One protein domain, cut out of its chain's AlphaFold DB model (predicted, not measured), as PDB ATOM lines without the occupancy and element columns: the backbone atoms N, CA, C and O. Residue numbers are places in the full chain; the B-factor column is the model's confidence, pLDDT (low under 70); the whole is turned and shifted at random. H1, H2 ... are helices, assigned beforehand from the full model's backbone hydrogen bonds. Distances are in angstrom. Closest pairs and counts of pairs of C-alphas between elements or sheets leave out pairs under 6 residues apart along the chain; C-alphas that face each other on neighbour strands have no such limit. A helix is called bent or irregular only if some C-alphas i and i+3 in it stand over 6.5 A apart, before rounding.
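What this domain is: This is residues 234 to 358 of the 718 residues of the protein "Aste57867_20852 protein" of Aphanomyces stellatus (UniProt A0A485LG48). The model is an elongated body of short helices in two groups, H1 to H5 toward one end and H6 to H10 toward the other, with H11 between them, packed on H2 and on H6 and H7. H4 and H8 lie toward the two far ends, and H9 and H10 fold back on each other as a hairpin. The printed part has 125 residues with eleven named helices, H1 to H11 in chain order, and no named strand; the class is all helix. It is compact, with a radius of gyration of the C-alphas of 14.1 A, and spans 39 by 25 by 22 A.

Where its parts are: Start with the two longest helices, 12 residues each: H9, residues 324 to 335, covers 16.5 A from C-alpha 324 at (-14.448, -38.839, -22.471), and H3, residues 257 to 268, covers 16.4 A. H5 is residues 282 to 291, 14.0 A, and H11 is residues 349 to 357, 12.2 A, ending at C-alpha 357 at (-6.640, -57.997, -30.060). Then find H1 at 240 to 244, beginning at C-alpha 240 at (-4.923, -50.705, -45.181), H2 at 248 to 254, H4 at 270 to 274, H6 at 297 to 302, H7 at 307 to 313, H8 at 318 to 322 and H10 at 337 to 343. H4 and H10 are irregular, with C-alphas 271 and 274 7.0 A apart and 338 and 341 7.3 A apart; H2 is only just irregular, at 6.9 A between C-alphas 249 and 252.

How they stand to each other: Look first at the hubs, H2 and H11, which touch at a shallow tilt of 27 degrees, opposite ways; their closest C-alphas, Leu 254 and Gly 350, are 5.1 A apart. H11 also touches H6 (C-alphas 302 and 356, 5.2 A) and H7 (310 and 356, 6.7 A), about perpendicular at 83 and 87 degrees. H2 touches H5 at a steep tilt of 51 degrees, with C-alphas 250 and 284 6.2 A apart, and H5 touches H1 at C-alphas 243 and 289, 6.0 A. H3 only just touches H2 and H4, with 3 pairs each, only at the corner. H8 touches H7, and only just H9, only at the corner. H9 and H10 form a hairpin at 32 degrees. Every O i to N i+4 pair is within hydrogen-bond range in H1, H3, H5, H6, H7, H9 and H11; the counts, with O i to N i+3 second, are 1 of 3 and 2 of 4 in H2, 0 of 1 and 0 of 2 in H4, 0 of 1 and 2 of 2 in H8, and 0 of 3 and 3 of 4 in H10.

The domain as a whole: The farthest C-alphas, Glu 271 and Lys 313, are 41.1 A apart. The printed part has no cut and no long link. Mean pLDDT of the printed part is 83.5; residues 248 to 249, 252, 274, 277 to 280, 283 to 284, 314 to 316 and 358 are under 70.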
ATOM      1  N   HIS A 234      -1.369 -48.098 -54.730       78.19
ATOM      2  CA  HIS A 234      -2.690 -48.700 -54.534       78.19
ATOM      3  C   HIS A 234      -2.818 -49.572 -53.264       78.19
ATOM      4  O   HIS A 234      -3.934 -49.824 -52.814       78.19
ATOM      5  N   LEU A 235      -1.710 -50.046 -52.673       82.38
ATOM      6  CA  LEU A 235      -1.741 -50.904 -51.479       82.38
ATOM      7  C   LEU A 235      -2.107 -50.136 -50.202       82.38
ATOM      8  O   LEU A 235      -2.631 -50.734 -49.261       82.38
ATOM      9  N   PHE A 236      -1.868 -48.825 -50.178       87.06
ATOM     10  CA  PHE A 236      -2.083 -47.948 -49.024       87.06
ATOM     11  C   PHE A 236      -3.470 -47.285 -49.036       87.06
ATOM     12  O   PHE A 236      -3.646 -46.179 -48.541       87.06
ATOM     13  N   GLY A 237      -4.469 -47.957 -49.616       83.88
ATOM     14  CA  GLY A 237      -5.843 -47.460 -49.699       83.88
ATOM     15  C   GLY A 237      -6.606 -47.456 -48.360       83.88
ATOM     16  O   GLY A 237      -6.046 -47.779 -47.308       83.88
ATOM     17  N   PRO A 238      -7.914 -47.128 -48.377       83.00
ATOM     18  CA  PRO A 238      -8.766 -47.072 -47.181       83.00
ATOM     19  C   PRO A 238      -8.750 -48.360 -46.346       83.00
ATOM     20  O   PRO A 238      -8.836 -48.316 -45.119       83.00
ATOM     21  N   ASP A 239      -8.546 -49.501 -47.005       88.06
ATOM     22  CA  ASP A 239      -8.595 -50.818 -46.376       88.06
ATOM     23  C   ASP A 239      -7.290 -51.252 -45.687       88.06
ATOM     24  O   ASP A 239      -7.206 -52.359 -45.146       88.06
ATOM     25  N   MET A 240      -6.256 -50.403 -45.709       92.31
ATOM     26  CA  MET A 240      -4.923 -50.705 -45.181       92.31
ATOM     27  C   MET A 240      -4.991 -51.248 -43.746       92.31
ATOM     28  O   MET A 240      -4.497 -52.343 -43.476       92.31
ATOM     29  N   PHE A 241      -5.653 -50.536 -42.830       91.88
ATOM     30  CA  PHE A 241      -5.706 -50.938 -41.422       91.88
ATOM     31  C   PHE A 241      -6.465 -52.246 -41.200       91.88
ATOM     32  O   PHE A 241      -6.059 -53.015 -40.334       91.88
ATOM     33  N   PHE A 242      -7.483 -52.556 -42.011       91.62
ATOM     34  CA  PHE A 242      -8.184 -53.843 -41.936       91.62
ATOM     35  C   PHE A 242      -7.253 -55.006 -42.257       91.62
ATOM     36  O   PHE A 242      -7.333 -56.051 -41.621       91.62
ATOM     37  N   LYS A 243      -6.340 -54.839 -43.217       89.50
ATOM     38  CA  LYS A 243      -5.335 -55.859 -43.541       89.50
ATOM     39  C   LYS A 243      -4.267 -55.977 -42.456       89.50
ATOM     40  O   LYS A 243      -3.885 -57.091 -42.109       89.50
ATOM     41  N   LEU A 244      -3.807 -54.849 -41.911       88.50
ATOM     42  CA  LEU A 244      -2.751 -54.833 -40.895       88.50
ATOM     43  C   LEU A 244      -3.209 -55.499 -39.594       88.50
ATOM     44  O   LEU A 244      -2.574 -56.438 -39.133       88.50
ATOM     45  N   VAL A 245      -4.368 -55.138 -39.039       86.44
ATOM     46  CA  VAL A 245      -4.824 -55.715 -37.755       86.44
ATOM     47  C   VAL A 245      -5.032 -57.237 -37.774       86.44
ATOM     48  O   VAL A 245      -5.095 -57.865 -36.719       86.44
ATOM     49  N   GLN A 246      -5.137 -57.848 -38.957       81.12
ATOM     50  CA  GLN A 246      -5.222 -59.301 -39.124       81.12
ATOM     51  C   GLN A 246      -3.864 -60.007 -39.027       81.12
ATOM     52  O   GLN A 246      -3.820 -61.229 -38.884       81.12
ATOM     53  N   ASP A 247      -2.763 -59.271 -39.161       75.69
ATOM     54  CA  ASP A 247      -1.413 -59.812 -39.130       75.69
ATOM     55  C   ASP A 247      -0.752 -59.518 -37.772       75.69
ATOM     56  O   ASP A 247      -0.416 -58.359 -37.489       75.69
ATOM     57  N   PRO A 248      -0.510 -60.552 -36.938       67.75
ATOM     58  CA  PRO A 248       0.153 -60.394 -35.646       67.75
ATOM     59  C   PRO A 248       1.499 -59.663 -35.722       67.75
ATOM     60  O   PRO A 248       1.889 -58.999 -34.764       67.75
ATOM     61  N   LEU A 249       2.201 -59.736 -36.862       63.28
ATOM     62  CA  LEU A 249       3.499 -59.089 -37.070       63.28
ATOM     63  C   LEU A 249       3.405 -57.573 -37.218       63.28
ATOM     64  O   LEU A 249       4.416 -56.881 -37.088       63.28
ATOM     65  N   THR A 250       2.213 -57.051 -37.503       76.31
ATOM     66  CA  THR A 250       1.989 -55.612 -37.662       76.31
ATOM     67  C   THR A 250       1.317 -54.990 -36.437       76.31
ATOM     68  O   THR A 250       1.477 -53.791 -36.221       76.31
ATOM     69  N   LEU A 251       0.663 -55.784 -35.576       76.50
ATOM     70  CA  LEU A 251      -0.038 -55.295 -34.380       76.50
ATOM     71  C   LEU A 251       0.868 -54.457 -33.470       76.50
ATOM     72  O   LEU A 251       0.541 -53.314 -33.170       76.50
ATOM     73  N   ASN A 252       2.054 -54.956 -33.110       68.69
ATOM     74  CA  ASN A 252       2.992 -54.190 -32.276       68.69
ATOM     75  C   ASN A 252       3.415 -52.864 -32.927       68.69
ATOM     76  O   ASN A 252       3.613 -51.867 -32.235       68.69
ATOM     77  N   ALA A 253       3.541 -52.840 -34.258       71.19
ATOM     78  CA  ALA A 253       3.888 -51.630 -34.994       71.19
ATOM     79  C   ALA A 253       2.744 -50.602 -34.960       71.19
ATOM     80  O   ALA A 253       3.012 -49.412 -34.824       71.19
ATOM     81  N   LEU A 254       1.485 -51.056 -34.992       81.12
ATOM     82  CA  LEU A 254       0.301 -50.200 -34.843       81.12
ATOM     83  C   LEU A 254       0.180 -49.577 -33.442       81.12
ATOM     84  O   LEU A 254      -0.489 -48.562 -33.289       81.12
ATOM     85  N   GLY A 255       0.839 -50.136 -32.422       75.81
ATOM     86  CA  GLY A 255       0.918 -49.539 -31.083       75.81
ATOM     87  C   GLY A 255       1.833 -48.307 -30.983       75.81
ATOM     88  O   GLY A 255       1.806 -47.607 -29.967       75.81
ATOM     89  N   ASN A 256       2.646 -48.035 -32.011       78.25
ATOM     90  CA  ASN A 256       3.590 -46.920 -32.057       78.25
ATOM     91  C   ASN A 256       3.010 -45.751 -32.870       78.25
ATOM     92  O   ASN A 256       2.774 -45.886 -34.069       78.25
ATOM     93  N   ILE A 257       2.800 -44.607 -32.212       80.31
ATOM     94  CA  ILE A 257       2.134 -43.446 -32.817       80.31
ATOM     95  C   ILE A 257       2.884 -42.909 -34.042       80.31
ATOM     96  O   ILE A 257       2.265 -42.775 -35.092       80.31
ATOM     97  N   ASP A 258       4.206 -42.727 -33.954       80.31
ATOM     98  CA  ASP A 258       5.019 -42.188 -35.055       80.31
ATOM     99  C   ASP A 258       4.913 -43.063 -36.316       80.31
ATOM    100  O   ASP A 258       4.920 -42.583 -37.446       80.31
ATOM    101  N   PHE A 259       4.782 -44.381 -36.143       84.56
ATOM    102  CA  PHE A 259       4.601 -45.291 -37.272       84.56
ATOM    103  C   PHE A 259       3.217 -45.212 -37.890       84.56
ATOM    104  O   PHE A 259       3.084 -45.256 -39.111       84.56
ATOM    105  N   VAL A 260       2.184 -45.119 -37.054       86.94
ATOM    106  CA  VAL A 260       0.816 -44.947 -37.538       86.94
ATOM    107  C   VAL A 260       0.695 -43.621 -38.287       86.94
ATOM    108  O   VAL A 260       0.065 -43.593 -39.337       86.94
ATOM    109  N   GLU A 261       1.364 -42.561 -37.829       86.88
ATOM    110  CA  GLU A 261       1.466 -41.290 -38.551       86.88
ATOM    111  C   GLU A 261       2.143 -41.452 -39.918       86.88
ATOM    112  O   GLU A 261       1.602 -40.969 -40.910       86.88
ATOM    113  N   ASN A 262       3.247 -42.203 -40.011       87.88
ATOM    114  CA  ASN A 262       3.878 -42.509 -41.301       87.88
ATOM    115  C   ASN A 262       2.921 -43.263 -42.241       87.88
ATOM    116  O   ASN A 262       2.812 -42.927 -43.416       87.88
ATOM    117  N   LEU A 263       2.201 -44.271 -41.738       89.56
ATOM    118  CA  LEU A 263       1.224 -45.022 -42.536       89.56
ATOM    119  C   LEU A 263       0.060 -44.142 -43.000       89.56
ATOM    120  O   LEU A 263      -0.404 -44.291 -44.128       89.56
ATOM    121  N   LEU A 264      -0.396 -43.221 -42.151       90.00
ATOM    122  CA  LEU A 264      -1.420 -42.243 -42.500       90.00
ATOM    123  C   LEU A 264      -0.906 -41.243 -43.541       90.00
ATOM    124  O   LEU A 264      -1.654 -40.930 -44.464       90.00
ATOM    125  N   ASP A 265       0.344 -40.779 -43.451       88.25
ATOM    126  CA  ASP A 265       0.954 -39.918 -44.475       88.25
ATOM    127  C   ASP A 265       1.015 -40.637 -45.825       88.25
ATOM    128  O   ASP A 265       0.572 -40.079 -46.824       88.25
ATOM    129  N   ILE A 266       1.442 -41.904 -45.855       88.69
ATOM    130  CA  ILE A 266       1.453 -42.709 -47.087       88.69
ATOM    131  C   ILE A 266       0.029 -42.952 -47.603       88.69
ATOM    132  O   ILE A 266      -0.202 -42.901 -48.805       88.69
ATOM    133  N   GLN A 267      -0.949 -43.192 -46.729       90.12
ATOM    134  CA  GLN A 267      -2.347 -43.361 -47.141       90.12
ATOM    135  C   GLN A 267      -2.918 -42.088 -47.790       90.12
ATOM    136  O   GLN A 267      -3.715 -42.184 -48.724       90.12
ATOM    137  N   HIS A 268      -2.511 -40.901 -47.325       86.75
ATOM    138  CA  HIS A 268      -2.912 -39.619 -47.919       86.75
ATOM    139  C   HIS A 268      -2.095 -39.261 -49.168       86.75
ATOM    140  O   HIS A 268      -2.638 -38.670 -50.101       86.75
ATOM    141  N   TYR A 269      -0.815 -39.631 -49.188       82.75
ATOM    142  CA  TYR A 269       0.161 -39.338 -50.239       82.75
ATOM    143  C   TYR A 269       0.914 -40.621 -50.638       82.75
ATOM    144  O   TYR A 269       2.063 -40.831 -50.224       82.75
ATOM    145  N   PRO A 270       0.293 -41.515 -51.430       80.25
ATOM    146  CA  PRO A 270       0.850 -42.835 -51.732       80.25
ATOM    147  C   PRO A 270       2.229 -42.838 -52.400       80.25
ATOM    148  O   PRO A 270       2.945 -43.838 -52.341       80.25
ATOM    149  N   GLU A 271       2.636 -41.746 -53.038       71.50
ATOM    150  CA  GLU A 271       3.966 -41.549 -53.615       71.50
ATOM    151  C   GLU A 271       5.078 -41.456 -52.552       71.50
ATOM    152  O   GLU A 271       6.240 -41.775 -52.825       71.50
ATOM    153  N   ARG A 272       4.728 -41.090 -51.310       79.12
ATOM    154  CA  ARG A 272       5.667 -40.938 -50.189       79.12
ATOM    155  C   ARG A 272       6.068 -42.252 -49.529       79.12
ATOM    156  O   ARG A 272       6.918 -42.239 -48.644       79.12
ATOM    157  N   HIS A 273       5.557 -43.399 -49.984       78.44
ATOM    158  CA  HIS A 273       5.973 -44.713 -49.466       78.44
ATOM    159  C   HIS A 273       7.501 -44.911 -49.495       78.44
ATOM    160  O   HIS A 273       8.061 -45.573 -48.622       78.44
ATOM    161  N   SER A 274       8.181 -44.315 -50.480       69.62
ATOM    162  CA  SER A 274       9.639 -44.363 -50.627       69.62
ATOM    163  C   SER A 274      10.385 -43.614 -49.512       69.62
ATOM    164  O   SER A 274      11.441 -44.074 -49.084       69.62
ATOM    165  N   LEU A 275       9.813 -42.531 -48.966       72.44
ATOM    166  CA  LEU A 275      10.398 -41.752 -47.864       72.44
ATOM    167  C   LEU A 275      10.572 -42.600 -46.597       72.44
ATOM    168  O   LEU A 275      11.547 -42.450 -45.862       72.44
ATOM    169  N   TYR A 276       9.642 -43.527 -46.375       76.94
ATOM    170  CA  TYR A 276       9.608 -44.400 -45.206       76.94
ATOM    171  C   TYR A 276      10.156 -45.805 -45.487       76.94
ATOM    172  O   TYR A 276      10.139 -46.656 -44.601       76.94
ATOM    173  N   ALA A 277      10.693 -46.072 -46.683       64.06
ATOM    174  CA  ALA A 277      11.187 -47.398 -47.077       64.06
ATOM    175  C   ALA A 277      12.385 -47.900 -46.241       64.06
ATOM    176  O   ALA A 277      12.710 -49.090 -46.270       64.06
ATOM    177  N   HIS A 278      13.049 -47.005 -45.504       57.16
ATOM    178  CA  HIS A 278      14.118 -47.336 -44.558       57.16
ATOM    179  C   HIS A 278      13.600 -47.810 -43.194       57.16
ATOM    180  O   HIS A 278      14.363 -48.398 -42.426       57.16
ATOM    181  N   ASP A 279      12.323 -47.572 -42.883       64.06
ATOM    182  CA  ASP A 279      11.707 -48.059 -41.656       64.06
ATOM    183  C   ASP A 279      11.533 -49.578 -41.740       64.06
ATOM    184  O   ASP A 279      10.812 -50.115 -42.584       64.06
ATOM    185  N   VAL A 280      12.204 -50.293 -40.839       59.16
ATOM    186  CA  VAL A 280      12.238 -51.761 -40.819       59.16
ATOM    187  C   VAL A 280      10.842 -52.390 -40.726       59.16
ATOM    188  O   VAL A 280      10.639 -53.500 -41.228       59.16
ATOM    189  N   ARG A 281       9.869 -51.678 -40.138       74.81
ATOM    190  CA  ARG A 281       8.480 -52.133 -39.964       74.81
ATOM    191  C   ARG A 281       7.708 -52.172 -41.285       74.81
ATOM    192  O   ARG A 281       6.786 -52.977 -41.417       74.81
ATOM    193  N   MET A 282       8.116 -51.385 -42.287       75.25
ATOM    194  CA  MET A 282       7.464 -51.347 -43.603       75.25
ATOM    195  C   MET A 282       7.528 -52.686 -44.341       75.25
ATOM    196  O   MET A 282       6.644 -52.987 -45.139       75.25
ATOM    197  N   THR A 283       8.508 -53.537 -44.031       67.75
ATOM    198  CA  THR A 283       8.605 -54.889 -44.609       67.75
ATOM    199  C   THR A 283       7.387 -55.743 -44.245       67.75
ATOM    200  O   THR A 283       6.758 -56.338 -45.122       67.75
ATOM    201  N   SER A 284       7.014 -55.770 -42.959       67.00
ATOM    202  CA  SER A 284       5.845 -56.517 -42.477       67.00
ATOM    203  C   SER A 284       4.543 -55.928 -43.017       67.00
ATOM    204  O   SER A 284       3.643 -56.674 -43.388       67.00
ATOM    205  N   VAL A 285       4.468 -54.596 -43.123       81.00
ATOM    206  CA  VAL A 285       3.321 -53.887 -43.710       81.00
ATOM    207  C   VAL A 285       3.123 -54.290 -45.165       81.00
ATOM    208  O   VAL A 285       2.047 -54.755 -45.517       81.00
ATOM    209  N   LEU A 286       4.152 -54.197 -46.008       76.25
ATOM    210  CA  LEU A 286       4.036 -54.539 -47.429       76.25
ATOM    211  C   LEU A 286       3.677 -56.015 -47.638       76.25
ATOM    212  O   LEU A 286       2.832 -56.331 -48.475       76.25
ATOM    213  N   SER A 287       4.258 -56.910 -46.834       73.50
ATOM    214  CA  SER A 287       3.897 -58.330 -46.833       73.50
ATOM    215  C   SER A 287       2.421 -58.543 -46.483       73.50
ATOM    216  O   SER A 287       1.709 -59.255 -47.196       73.50
ATOM    217  N   ALA A 288       1.931 -57.901 -45.420       77.19
ATOM    218  CA  ALA A 288       0.536 -57.999 -44.999       77.19
ATOM    219  C   ALA A 288      -0.419 -57.399 -46.046       77.19
ATOM    220  O   ALA A 288      -1.407 -58.033 -46.412       77.19
ATOM    221  N   LEU A 289      -0.106 -56.222 -46.598       84.62
ATOM    222  CA  LEU A 289      -0.952 -55.540 -47.585       84.62
ATOM    223  C   LEU A 289      -1.088 -56.311 -48.901       84.62
ATOM    224  O   LEU A 289      -2.157 -56.266 -49.520       84.62
ATOM    225  N   ASN A 290      -0.029 -57.020 -49.299       75.94
ATOM    226  CA  ASN A 290       0.013 -57.809 -50.525       75.94
ATOM    227  C   ASN A 290      -0.619 -59.205 -50.369       75.94
ATOM    228  O   ASN A 290      -1.143 -59.753 -51.333       75.94
ATOM    229  N   SER A 291      -0.571 -59.797 -49.169       72.62
ATOM    230  CA  SER A 291      -1.028 -61.179 -48.936       72.62
ATOM    231  C   SER A 291      -2.424 -61.297 -48.321       72.62
ATOM    232  O   SER A 291      -3.071 -62.335 -48.479       72.62
ATOM    233  N   LYS A 292      -2.906 -60.271 -47.607       76.88
ATOM    234  CA  LYS A 292      -4.179 -60.318 -46.873       76.88
ATOM    235  C   LYS A 292      -5.311 -59.643 -47.638       76.88
ATOM    236  O   LYS A 292      -5.164 -58.545 -48.176       76.88
ATOM    237  N   GLN A 293      -6.477 -60.283 -47.606       84.75
ATOM    238  CA  GLN A 293      -7.738 -59.648 -47.982       84.75
ATOM    239  C   GLN A 293      -8.265 -58.816 -46.802       84.75
ATOM    240  O   GLN A 293      -8.091 -59.220 -45.649       84.75
ATOM    241  N   PRO A 294      -8.874 -57.647 -47.047       85.56
ATOM    242  CA  PRO A 294      -9.417 -56.828 -45.971       85.56
ATOM    243  C   PRO A 294     -10.658 -57.494 -45.357       85.56
ATOM    244  O   PRO A 294     -11.557 -57.919 -46.077       85.56
ATOM    245  N   THR A 295     -10.700 -57.597 -44.025       89.62
ATOM    246  CA  THR A 295     -11.845 -58.127 -43.264       89.62
ATOM    247  C   THR A 295     -12.025 -57.349 -41.957       89.62
ATOM    248  O   THR A 295     -11.061 -56.804 -41.415       89.62
ATOM    249  N   THR A 296     -13.255 -57.302 -41.435       89.31
ATOM    250  CA  THR A 296     -13.572 -56.633 -40.159       89.31
ATOM    251  C   THR A 296     -13.673 -57.593 -38.977       89.31
ATOM    252  O   THR A 296     -13.709 -57.143 -37.840       89.31
ATOM    253  N   GLU A 297     -13.654 -58.909 -39.202       86.12
ATOM    254  CA  GLU A 297     -14.009 -59.914 -38.190       86.12
ATOM    255  C   GLU A 297     -13.182 -59.827 -36.898       86.12
ATOM    256  O   GLU A 297     -13.698 -60.015 -35.796       86.12
ATOM    257  N   ALA A 298     -11.876 -59.572 -37.021       81.94
ATOM    258  CA  ALA A 298     -10.997 -59.419 -35.864       81.94
ATOM    259  C   ALA A 298     -11.351 -58.162 -35.055       81.94
ATOM    260  O   ALA A 298     -11.362 -58.205 -33.825       81.94
ATOM    261  N   ILE A 299     -11.695 -57.076 -35.747       88.81
ATOM    262  CA  ILE A 299     -12.096 -55.802 -35.146       88.81
ATOM    263  C   ILE A 299     -13.478 -55.942 -34.507       88.81
ATOM    264  O   ILE A 299     -13.636 -55.537 -33.364       88.81
ATOM    265  N   ASP A 300     -14.435 -56.593 -35.172       89.25
ATOM    266  CA  ASP A 300     -15.770 -56.880 -34.625       89.25
ATOM    267  C   ASP A 300     -15.684 -57.637 -33.297       89.25
ATOM    268  O   ASP A 300     -16.357 -57.296 -32.323       89.25
ATOM    269  N   ARG A 301     -14.799 -58.638 -33.211       86.75
ATOM    270  CA  ARG A 301     -14.559 -59.359 -31.952       86.75
ATOM    271  C   ARG A 301     -13.874 -58.493 -30.894       86.75
ATOM    272  O   ARG A 301     -14.197 -58.611 -29.713       86.75
ATOM    273  N   ALA A 302     -12.915 -57.661 -31.292       87.00
ATOM    274  CA  ALA A 302     -12.152 -56.802 -30.387       87.00
ATOM    275  C   ALA A 302     -12.997 -55.661 -29.798       87.00
ATOM    276  O   ALA A 302     -12.944 -55.411 -28.595       87.00
ATOM    277  N   PHE A 303     -13.814 -55.018 -30.631       93.19
ATOM    278  CA  PHE A 303     -14.682 -53.887 -30.294       93.19
ATOM    279  C   PHE A 303     -16.112 -54.323 -29.925       93.19
ATOM    280  O   PHE A 303     -17.014 -53.494 -29.831       93.19
ATOM    281  N   GLY A 304     -16.322 -55.618 -29.664       89.94
ATOM    282  CA  GLY A 304     -17.597 -56.174 -29.214       89.94
ATOM    283  C   GLY A 304     -18.029 -55.699 -27.814       89.94
ATOM    284  O   GLY A 304     -17.386 -54.837 -27.212       89.94
ATOM    285  N   PRO A 305     -19.116 -56.257 -27.249       89.25
ATOM    286  CA  PRO A 305     -19.711 -55.794 -25.985       89.25
ATOM    287  C   PRO A 305     -18.736 -55.735 -24.798       89.25
ATOM    288  O   PRO A 305     -18.836 -54.846 -23.954       89.25
ATOM    289  N   ASP A 306     -17.743 -56.629 -24.776       86.69
ATOM    290  CA  ASP A 306     -16.743 -56.731 -23.708       86.69
ATOM    291  C   ASP A 306     -15.535 -55.795 -23.890       86.69
ATOM    292  O   ASP A 306     -14.584 -55.857 -23.109       86.69
ATOM    293  N   MET A 307     -15.550 -54.912 -24.895       93.00
ATOM    294  CA  MET A 307     -14.463 -53.969 -25.182       93.00
ATOM    295  C   MET A 307     -14.093 -53.123 -23.957       93.00
ATOM    296  O   MET A 307     -12.940 -53.111 -23.536       93.00
ATOM    297  N   ILE A 308     -15.064 -52.421 -23.364       92.19
ATOM    298  CA  ILE A 308     -14.816 -51.541 -22.212       92.19
ATOM    299  C   ILE A 308     -14.299 -52.337 -21.000       92.19
ATOM    300  O   ILE A 308     -13.276 -51.936 -20.442       92.19
ATOM    301  N   PRO A 309     -14.904 -53.484 -20.620       87.12
ATOM    302  CA  PRO A 309     -14.333 -54.372 -19.608       87.12
ATOM    303  C   PRO A 309     -12.881 -54.793 -19.878       87.12
ATOM    304  O   PRO A 309     -12.062 -54.768 -18.960       87.12
ATOM    305  N   LYS A 310     -12.531 -55.146 -21.123       82.19
ATOM    306  CA  LYS A 310     -11.158 -55.531 -21.495       82.19
ATOM    307  C   LYS A 310     -10.174 -54.369 -21.364       82.19
ATOM    308  O   LYS A 310      -9.099 -54.557 -20.797       82.19
ATOM    309  N   ILE A 311     -10.556 -53.172 -21.817       85.50
ATOM    310  CA  ILE A 311      -9.742 -51.954 -21.672       85.50
ATOM    311  C   ILE A 311      -9.533 -51.619 -20.192       85.50
ATOM    312  O   ILE A 311      -8.426 -51.260 -19.799       85.50
ATOM    313  N   ALA A 312     -10.575 -51.763 -19.370       84.25
ATOM    314  CA  ALA A 312     -10.518 -51.490 -17.937       84.25
ATOM    315  C   ALA A 312      -9.662 -52.508 -17.159       84.25
ATOM    316  O   ALA A 312      -9.028 -52.130 -16.178       84.25
ATOM    317  N   LYS A 313      -9.639 -53.785 -17.579       77.25
ATOM    318  CA  LYS A 313      -8.828 -54.843 -16.943       77.25
ATOM    319  C   LYS A 313      -7.333 -54.702 -17.264       77.25
ATOM    320  O   LYS A 313      -6.501 -55.138 -16.476       77.25
ATOM    321  N   ASN A 314      -6.978 -54.113 -18.406       69.31
ATOM    322  CA  ASN A 314      -5.586 -53.937 -18.812       69.31
ATOM    323  C   ASN A 314      -4.981 -52.667 -18.181       69.31
ATOM    324  O   ASN A 314      -5.447 -51.555 -18.422       69.31
ATOM    325  N   VAL A 315      -3.911 -52.838 -17.396       69.12
ATOM    326  CA  VAL A 315      -3.246 -51.772 -16.620       69.12
ATOM    327  C   VAL A 315      -2.747 -50.617 -17.498       69.12
ATOM    328  O   VAL A 315      -2.799 -49.462 -17.076       69.12
ATOM    329  N   GLU A 316      -2.295 -50.895 -18.723       63.62
ATOM    330  CA  GLU A 316      -1.783 -49.872 -19.642       63.62
ATOM    331  C   GLU A 316      -2.899 -49.059 -20.298       63.62
ATOM    332  O   GLU A 316      -2.695 -47.889 -20.623       63.62
ATOM    333  N   THR A 317      -4.081 -49.657 -20.478       80.88
ATOM    334  CA  THR A 317      -5.208 -49.018 -21.170       80.88
ATOM    335  C   THR A 317      -6.316 -48.536 -20.241       80.88
ATOM    336  O   THR A 317      -7.158 -47.747 -20.663       80.88
ATOM    337  N   ALA A 318      -6.318 -48.940 -18.968       82.81
ATOM    338  CA  ALA A 318      -7.352 -48.569 -18.003       82.81
ATOM    339  C   ALA A 318      -7.484 -47.046 -17.852       82.81
ATOM    340  O   ALA A 318      -8.590 -46.509 -17.802       82.81
ATOM    341  N   ALA A 319      -6.351 -46.333 -17.854       86.69
ATOM    342  CA  ALA A 319      -6.325 -44.874 -17.789       86.69
ATOM    343  C   ALA A 319      -6.941 -44.202 -19.029       86.69
ATOM    344  O   ALA A 319      -7.367 -43.054 -18.940       86.69
ATOM    345  N   PHE A 320      -7.042 -44.893 -20.171       90.81
ATOM    346  CA  PHE A 320      -7.612 -44.318 -21.395       90.81
ATOM    347  C   PHE A 320      -9.111 -44.039 -21.248       90.81
ATOM    348  O   PHE A 320      -9.636 -43.135 -21.893       90.81
ATOM    349  N   LEU A 321      -9.793 -44.759 -20.350       91.06
ATOM    350  CA  LEU A 321     -11.202 -44.531 -20.024       91.06
ATOM    351  C   LEU A 321     -11.431 -43.260 -19.183       91.06
ATOM    352  O   LEU A 321     -12.572 -42.916 -18.895       91.06
ATOM    353  N   GLN A 322     -10.373 -42.546 -18.791       91.56
ATOM    354  CA  GLN A 322     -10.493 -41.227 -18.160       91.56
ATOM    355  C   GLN A 322     -10.718 -40.106 -19.186       91.56
ATOM    356  O   GLN A 322     -11.087 -39.005 -18.791       91.56
ATOM    357  N   ASP A 323     -10.504 -40.362 -20.484       91.50
ATOM    358  CA  ASP A 323     -10.727 -39.402 -21.568       91.50
ATOM    359  C   ASP A 323     -12.124 -39.607 -22.195       91.50
ATOM    360  O   ASP A 323     -12.336 -40.557 -22.962       91.50
ATOM    361  N   PRO A 324     -13.097 -38.708 -21.930       91.56
ATOM    362  CA  PRO A 324     -14.448 -38.839 -22.471       91.56
ATOM    363  C   PRO A 324     -14.488 -38.740 -23.999       91.56
ATOM    364  O   PRO A 324     -15.346 -39.353 -24.637       91.56
ATOM    365  N   SER A 325     -13.564 -37.981 -24.597       93.44
ATOM    366  CA  SER A 325     -13.485 -37.811 -26.048       93.44
ATOM    367  C   SER A 325     -13.000 -39.091 -26.728       93.44
ATOM    368  O   SER A 325     -13.500 -39.458 -27.795       93.44
ATOM    369  N   PHE A 326     -12.089 -39.821 -26.078       94.50
ATOM    370  CA  PHE A 326     -11.608 -41.107 -26.559       94.50
ATOM    371  C   PHE A 326     -12.672 -42.199 -26.421       94.50
ATOM    372  O   PHE A 326     -12.900 -42.946 -27.373       94.50
ATOM    373  N   ILE A 327     -13.408 -42.234 -25.302       93.88
ATOM    374  CA  ILE A 327     -14.541 -43.159 -25.123       93.88
ATOM    375  C   ILE A 327     -15.564 -43.002 -26.252       93.88
ATOM    376  O   ILE A 327     -16.023 -44.000 -26.804       93.88
ATOM    377  N   GLN A 328     -15.899 -41.770 -26.647       94.62
ATOM    378  CA  GLN A 328     -16.827 -41.548 -27.760       94.62
ATOM    379  C   GLN A 328     -16.332 -42.160 -29.077       94.62
ATOM    380  O   GLN A 328     -17.140 -42.699 -29.832       94.62
ATOM    381  N   LYS A 329     -15.020 -42.128 -29.343       95.75
ATOM    382  CA  LYS A 329     -14.420 -42.772 -30.525       95.75
ATOM    383  C   LYS A 329     -14.491 -44.294 -30.434       95.75
ATOM    384  O   LYS A 329     -14.851 -44.935 -31.413       95.75
ATOM    385  N   LEU A 330     -14.225 -44.873 -29.261       95.56
ATOM    386  CA  LEU A 330     -14.362 -46.317 -29.037       95.56
ATOM    387  C   LEU A 330     -15.803 -46.790 -29.261       95.56
ATOM    388  O   LEU A 330     -16.027 -47.777 -29.956       95.56
ATOM    389  N   LEU A 331     -16.786 -46.052 -28.737       94.56
ATOM    390  CA  LEU A 331     -18.207 -46.343 -28.947       94.56
ATOM    391  C   LEU A 331     -18.630 -46.154 -30.411       94.56
ATOM    392  O   LEU A 331     -19.486 -46.888 -30.903       94.56
ATOM    393  N   ALA A 332     -18.030 -45.195 -31.122       94.88
ATOM    394  CA  ALA A 332     -18.258 -45.014 -32.550       94.88
ATOM    395  C   ALA A 332     -17.776 -46.225 -33.365       94.88
ATOM    396  O   ALA A 332     -18.516 -46.671 -34.238       94.88
ATOM    397  N   ILE A 333     -16.604 -46.785 -33.040       95.06
ATOM    398  CA  ILE A 333     -16.071 -48.003 -33.679       95.06
ATOM    399  C   ILE A 333     -16.892 -49.231 -33.281       95.06
ATOM    400  O   ILE A 333     -17.217 -50.049 -34.126       95.06
ATOM    401  N   GLN A 334     -17.283 -49.358 -32.011       95.38
ATOM    402  CA  GLN A 334     -18.139 -50.460 -31.558       95.38
ATOM    403  C   GLN A 334     -19.498 -50.478 -32.276       95.38
ATOM    404  O   GLN A 334     -20.059 -51.544 -32.519       95.38
ATOM    405  N   LYS A 335     -20.044 -49.303 -32.610       94.38
ATOM    406  CA  LYS A 335     -21.279 -49.192 -33.395       94.38
ATOM    407  C   LYS A 335     -21.056 -49.517 -34.874       94.38
ATOM    408  O   LYS A 335     -21.961 -50.046 -35.513       94.38
ATOM    409  N   ASP A 336     -19.896 -49.147 -35.407       93.88
ATOM    410  CA  ASP A 336     -19.514 -49.358 -36.798       93.88
ATOM    411  C   ASP A 336     -17.991 -49.504 -36.922       93.88
ATOM    412  O   ASP A 336     -17.239 -48.525 -36.939       93.88
ATOM    413  N   VAL A 337     -17.535 -50.752 -37.021       92.25
ATOM    414  CA  VAL A 337     -16.105 -51.086 -37.044       92.25
ATOM    415  C   VAL A 337     -15.380 -50.582 -38.288       92.25
ATOM    416  O   VAL A 337     -14.155 -50.438 -38.271       92.25
ATOM    417  N   THR A 338     -16.119 -50.257 -39.354       90.69
ATOM    418  CA  THR A 338     -15.545 -49.684 -40.583       90.69
ATOM    419  C   THR A 338     -14.942 -48.300 -40.348       90.69
ATOM    420  O   THR A 338     -14.112 -47.846 -41.130       90.69
ATOM    421  N   ARG A 339     -15.278 -47.662 -39.222       91.81
ATOM    422  CA  ARG A 339     -14.770 -46.346 -38.824       91.81
ATOM    423  C   ARG A 339     -13.416 -46.385 -38.126       91.81
ATOM    424  O   ARG A 339     -12.877 -45.326 -37.811       91.81
ATOM    425  N   LEU A 340     -12.842 -47.567 -37.885       91.88
ATOM    426  CA  LEU A 340     -11.521 -47.688 -37.260       91.88
ATOM    427  C   LEU A 340     -10.457 -46.786 -37.932       91.88
ATOM    428  O   LEU A 340      -9.796 -46.047 -37.198       91.88
ATOM    429  N   PRO A 341     -10.310 -46.752 -39.278       90.12
ATOM    430  CA  PRO A 341      -9.319 -45.899 -39.939       90.12
ATOM    431  C   PRO A 341      -9.463 -44.404 -39.613       90.12
ATOM    432  O   PRO A 341      -8.453 -43.724 -39.447       90.12
ATOM    433  N   GLU A 342     -10.690 -43.897 -39.424       90.25
ATOM    434  CA  GLU A 342     -10.971 -42.487 -39.087       90.25
ATOM    435  C   GLU A 342     -10.398 -42.061 -37.727       90.25
ATOM    436  O   GLU A 342     -10.334 -40.872 -37.406       90.25
ATOM    437  N   HIS A 343     -10.063 -43.030 -36.876       92.94
ATOM    438  CA  HIS A 343      -9.647 -42.801 -35.498       92.94
ATOM    439  C   HIS A 343      -8.235 -43.312 -35.204       92.94
ATOM    440  O   HIS A 343      -7.742 -43.104 -34.095       92.94
ATOM    441  N   MET A 344      -7.560 -43.923 -36.187       91.12
ATOM    442  CA  MET A 344      -6.175 -44.389 -36.049       91.12
ATOM    443  C   MET A 344      -5.176 -43.248 -35.829       91.12
ATOM    444  O   MET A 344      -4.116 -43.481 -35.260       91.12
ATOM    445  N   ASN A 345      -5.525 -42.009 -36.186       88.25
ATOM    446  CA  ASN A 345      -4.723 -40.819 -35.882       88.25
ATOM    447  C   ASN A 345      -4.711 -40.438 -34.389       88.25
ATOM    448  O   ASN A 345      -3.962 -39.551 -33.987       88.25
ATOM    449  N   HIS A 346      -5.558 -41.052 -33.558       90.88
ATOM    450  CA  HIS A 346      -5.598 -40.748 -32.136       90.88
ATOM    451  C   HIS A 346      -4.446 -41.455 -31.392       90.88
ATOM    452  O   HIS A 346      -4.328 -42.679 -31.507       90.88
ATOM    453  N   PRO A 347      -3.680 -40.759 -30.524       82.00
ATOM    454  CA  PRO A 347      -2.502 -41.311 -29.836       82.00
ATOM    455  C   PRO A 347      -2.727 -42.614 -29.058       82.00
ATOM    456  O   PRO A 347      -1.810 -43.410 -28.857       82.00
ATOM    457  N   LEU A 348      -3.957 -42.821 -28.584       90.50
ATOM    458  CA  LEU A 348      -4.348 -43.977 -27.772       90.50
ATOM    459  C   LEU A 348      -4.954 -45.127 -28.592       90.50
ATOM    460  O   LEU A 348      -5.059 -46.245 -28.082       90.50
ATOM    461  N   MET A 349      -5.371 -44.880 -29.842       93.00
ATOM    462  CA  MET A 349      -6.136 -45.861 -30.621       93.00
ATOM    463  C   MET A 349      -5.288 -47.075 -30.975       93.00
ATOM    464  O   MET A 349      -5.697 -48.196 -30.693       93.00
ATOM    465  N   GLY A 350      -4.072 -46.857 -31.485       85.69
ATOM    466  CA  GLY A 350      -3.137 -47.932 -31.813       85.69
ATOM    467  C   GLY A 350      -2.879 -48.879 -30.637       85.69
ATOM    468  O   GLY A 350      -3.058 -50.089 -30.752       85.69
ATOM    469  N   LYS A 351      -2.571 -48.324 -29.458       81.62
ATOM    470  CA  LYS A 351      -2.373 -49.100 -28.219       81.62
ATOM    471  C   LYS A 351      -3.631 -49.849 -27.776       81.62
ATOM    472  O   LYS A 351      -3.539 -50.978 -27.309       81.62
ATOM    473  N   THR A 352      -4.805 -49.241 -27.948       89.06
ATOM    474  CA  THR A 352      -6.089 -49.870 -27.604       89.06
ATOM    475  C   THR A 352      -6.410 -51.039 -28.528       89.06
ATOM    476  O   THR A 352      -6.797 -52.102 -28.054       89.06
ATOM    477  N   VAL A 353      -6.198 -50.878 -29.837       88.00
ATOM    478  CA  VAL A 353      -6.360 -51.946 -30.834       88.00
ATOM    479  C   VAL A 353      -5.458 -53.131 -30.493       88.00
ATOM    480  O   VAL A 353      -5.931 -54.266 -30.466       88.00
ATOM    481  N   VAL A 354      -4.191 -52.869 -30.152       82.62
ATOM    482  CA  VAL A 354      -3.251 -53.907 -29.701       82.62
ATOM    483  C   VAL A 354      -3.770 -54.607 -28.448       82.62
ATOM    484  O   VAL A 354      -3.880 -55.828 -28.445       82.62
ATOM    485  N   ALA A 355      -4.157 -53.857 -27.415       78.56
ATOM    486  CA  ALA A 355      -4.633 -54.416 -26.152       78.56
ATOM    487  C   ALA A 355      -5.936 -55.225 -26.273       78.56
ATOM    488  O   ALA A 355      -6.147 -56.167 -25.515       78.56
ATOM    489  N   LEU A 356      -6.824 -54.872 -27.206       82.94
ATOM    490  CA  LEU A 356      -8.082 -55.591 -27.430       82.94
ATOM    491  C   LEU A 356      -7.902 -56.866 -28.259       82.94
ATOM    492  O   LEU A 356      -8.627 -57.843 -28.052       82.94
ATOM    493  N   LEU A 357      -6.958 -56.853 -29.204       77.31
ATOM    494  CA  LEU A 357      -6.640 -57.997 -30.060       77.31
ATOM    495  C   LEU A 357      -5.655 -58.972 -29.395       77.31
ATOM    496  O   LEU A 357      -5.616 -60.143 -29.768       77.31
ATOM    497  N   TYR A 358      -4.901 -58.517 -28.391       66.25
ATOM    498  CA  TYR A 358      -3.914 -59.303 -27.653       66.25
ATOM    499  C   TYR A 358      -4.415 -59.660 -26.244       66.25
ATOM    500  O   TYR A 358      -4.628 -58.786 -25.412       66.25
TER     501      TYR A 358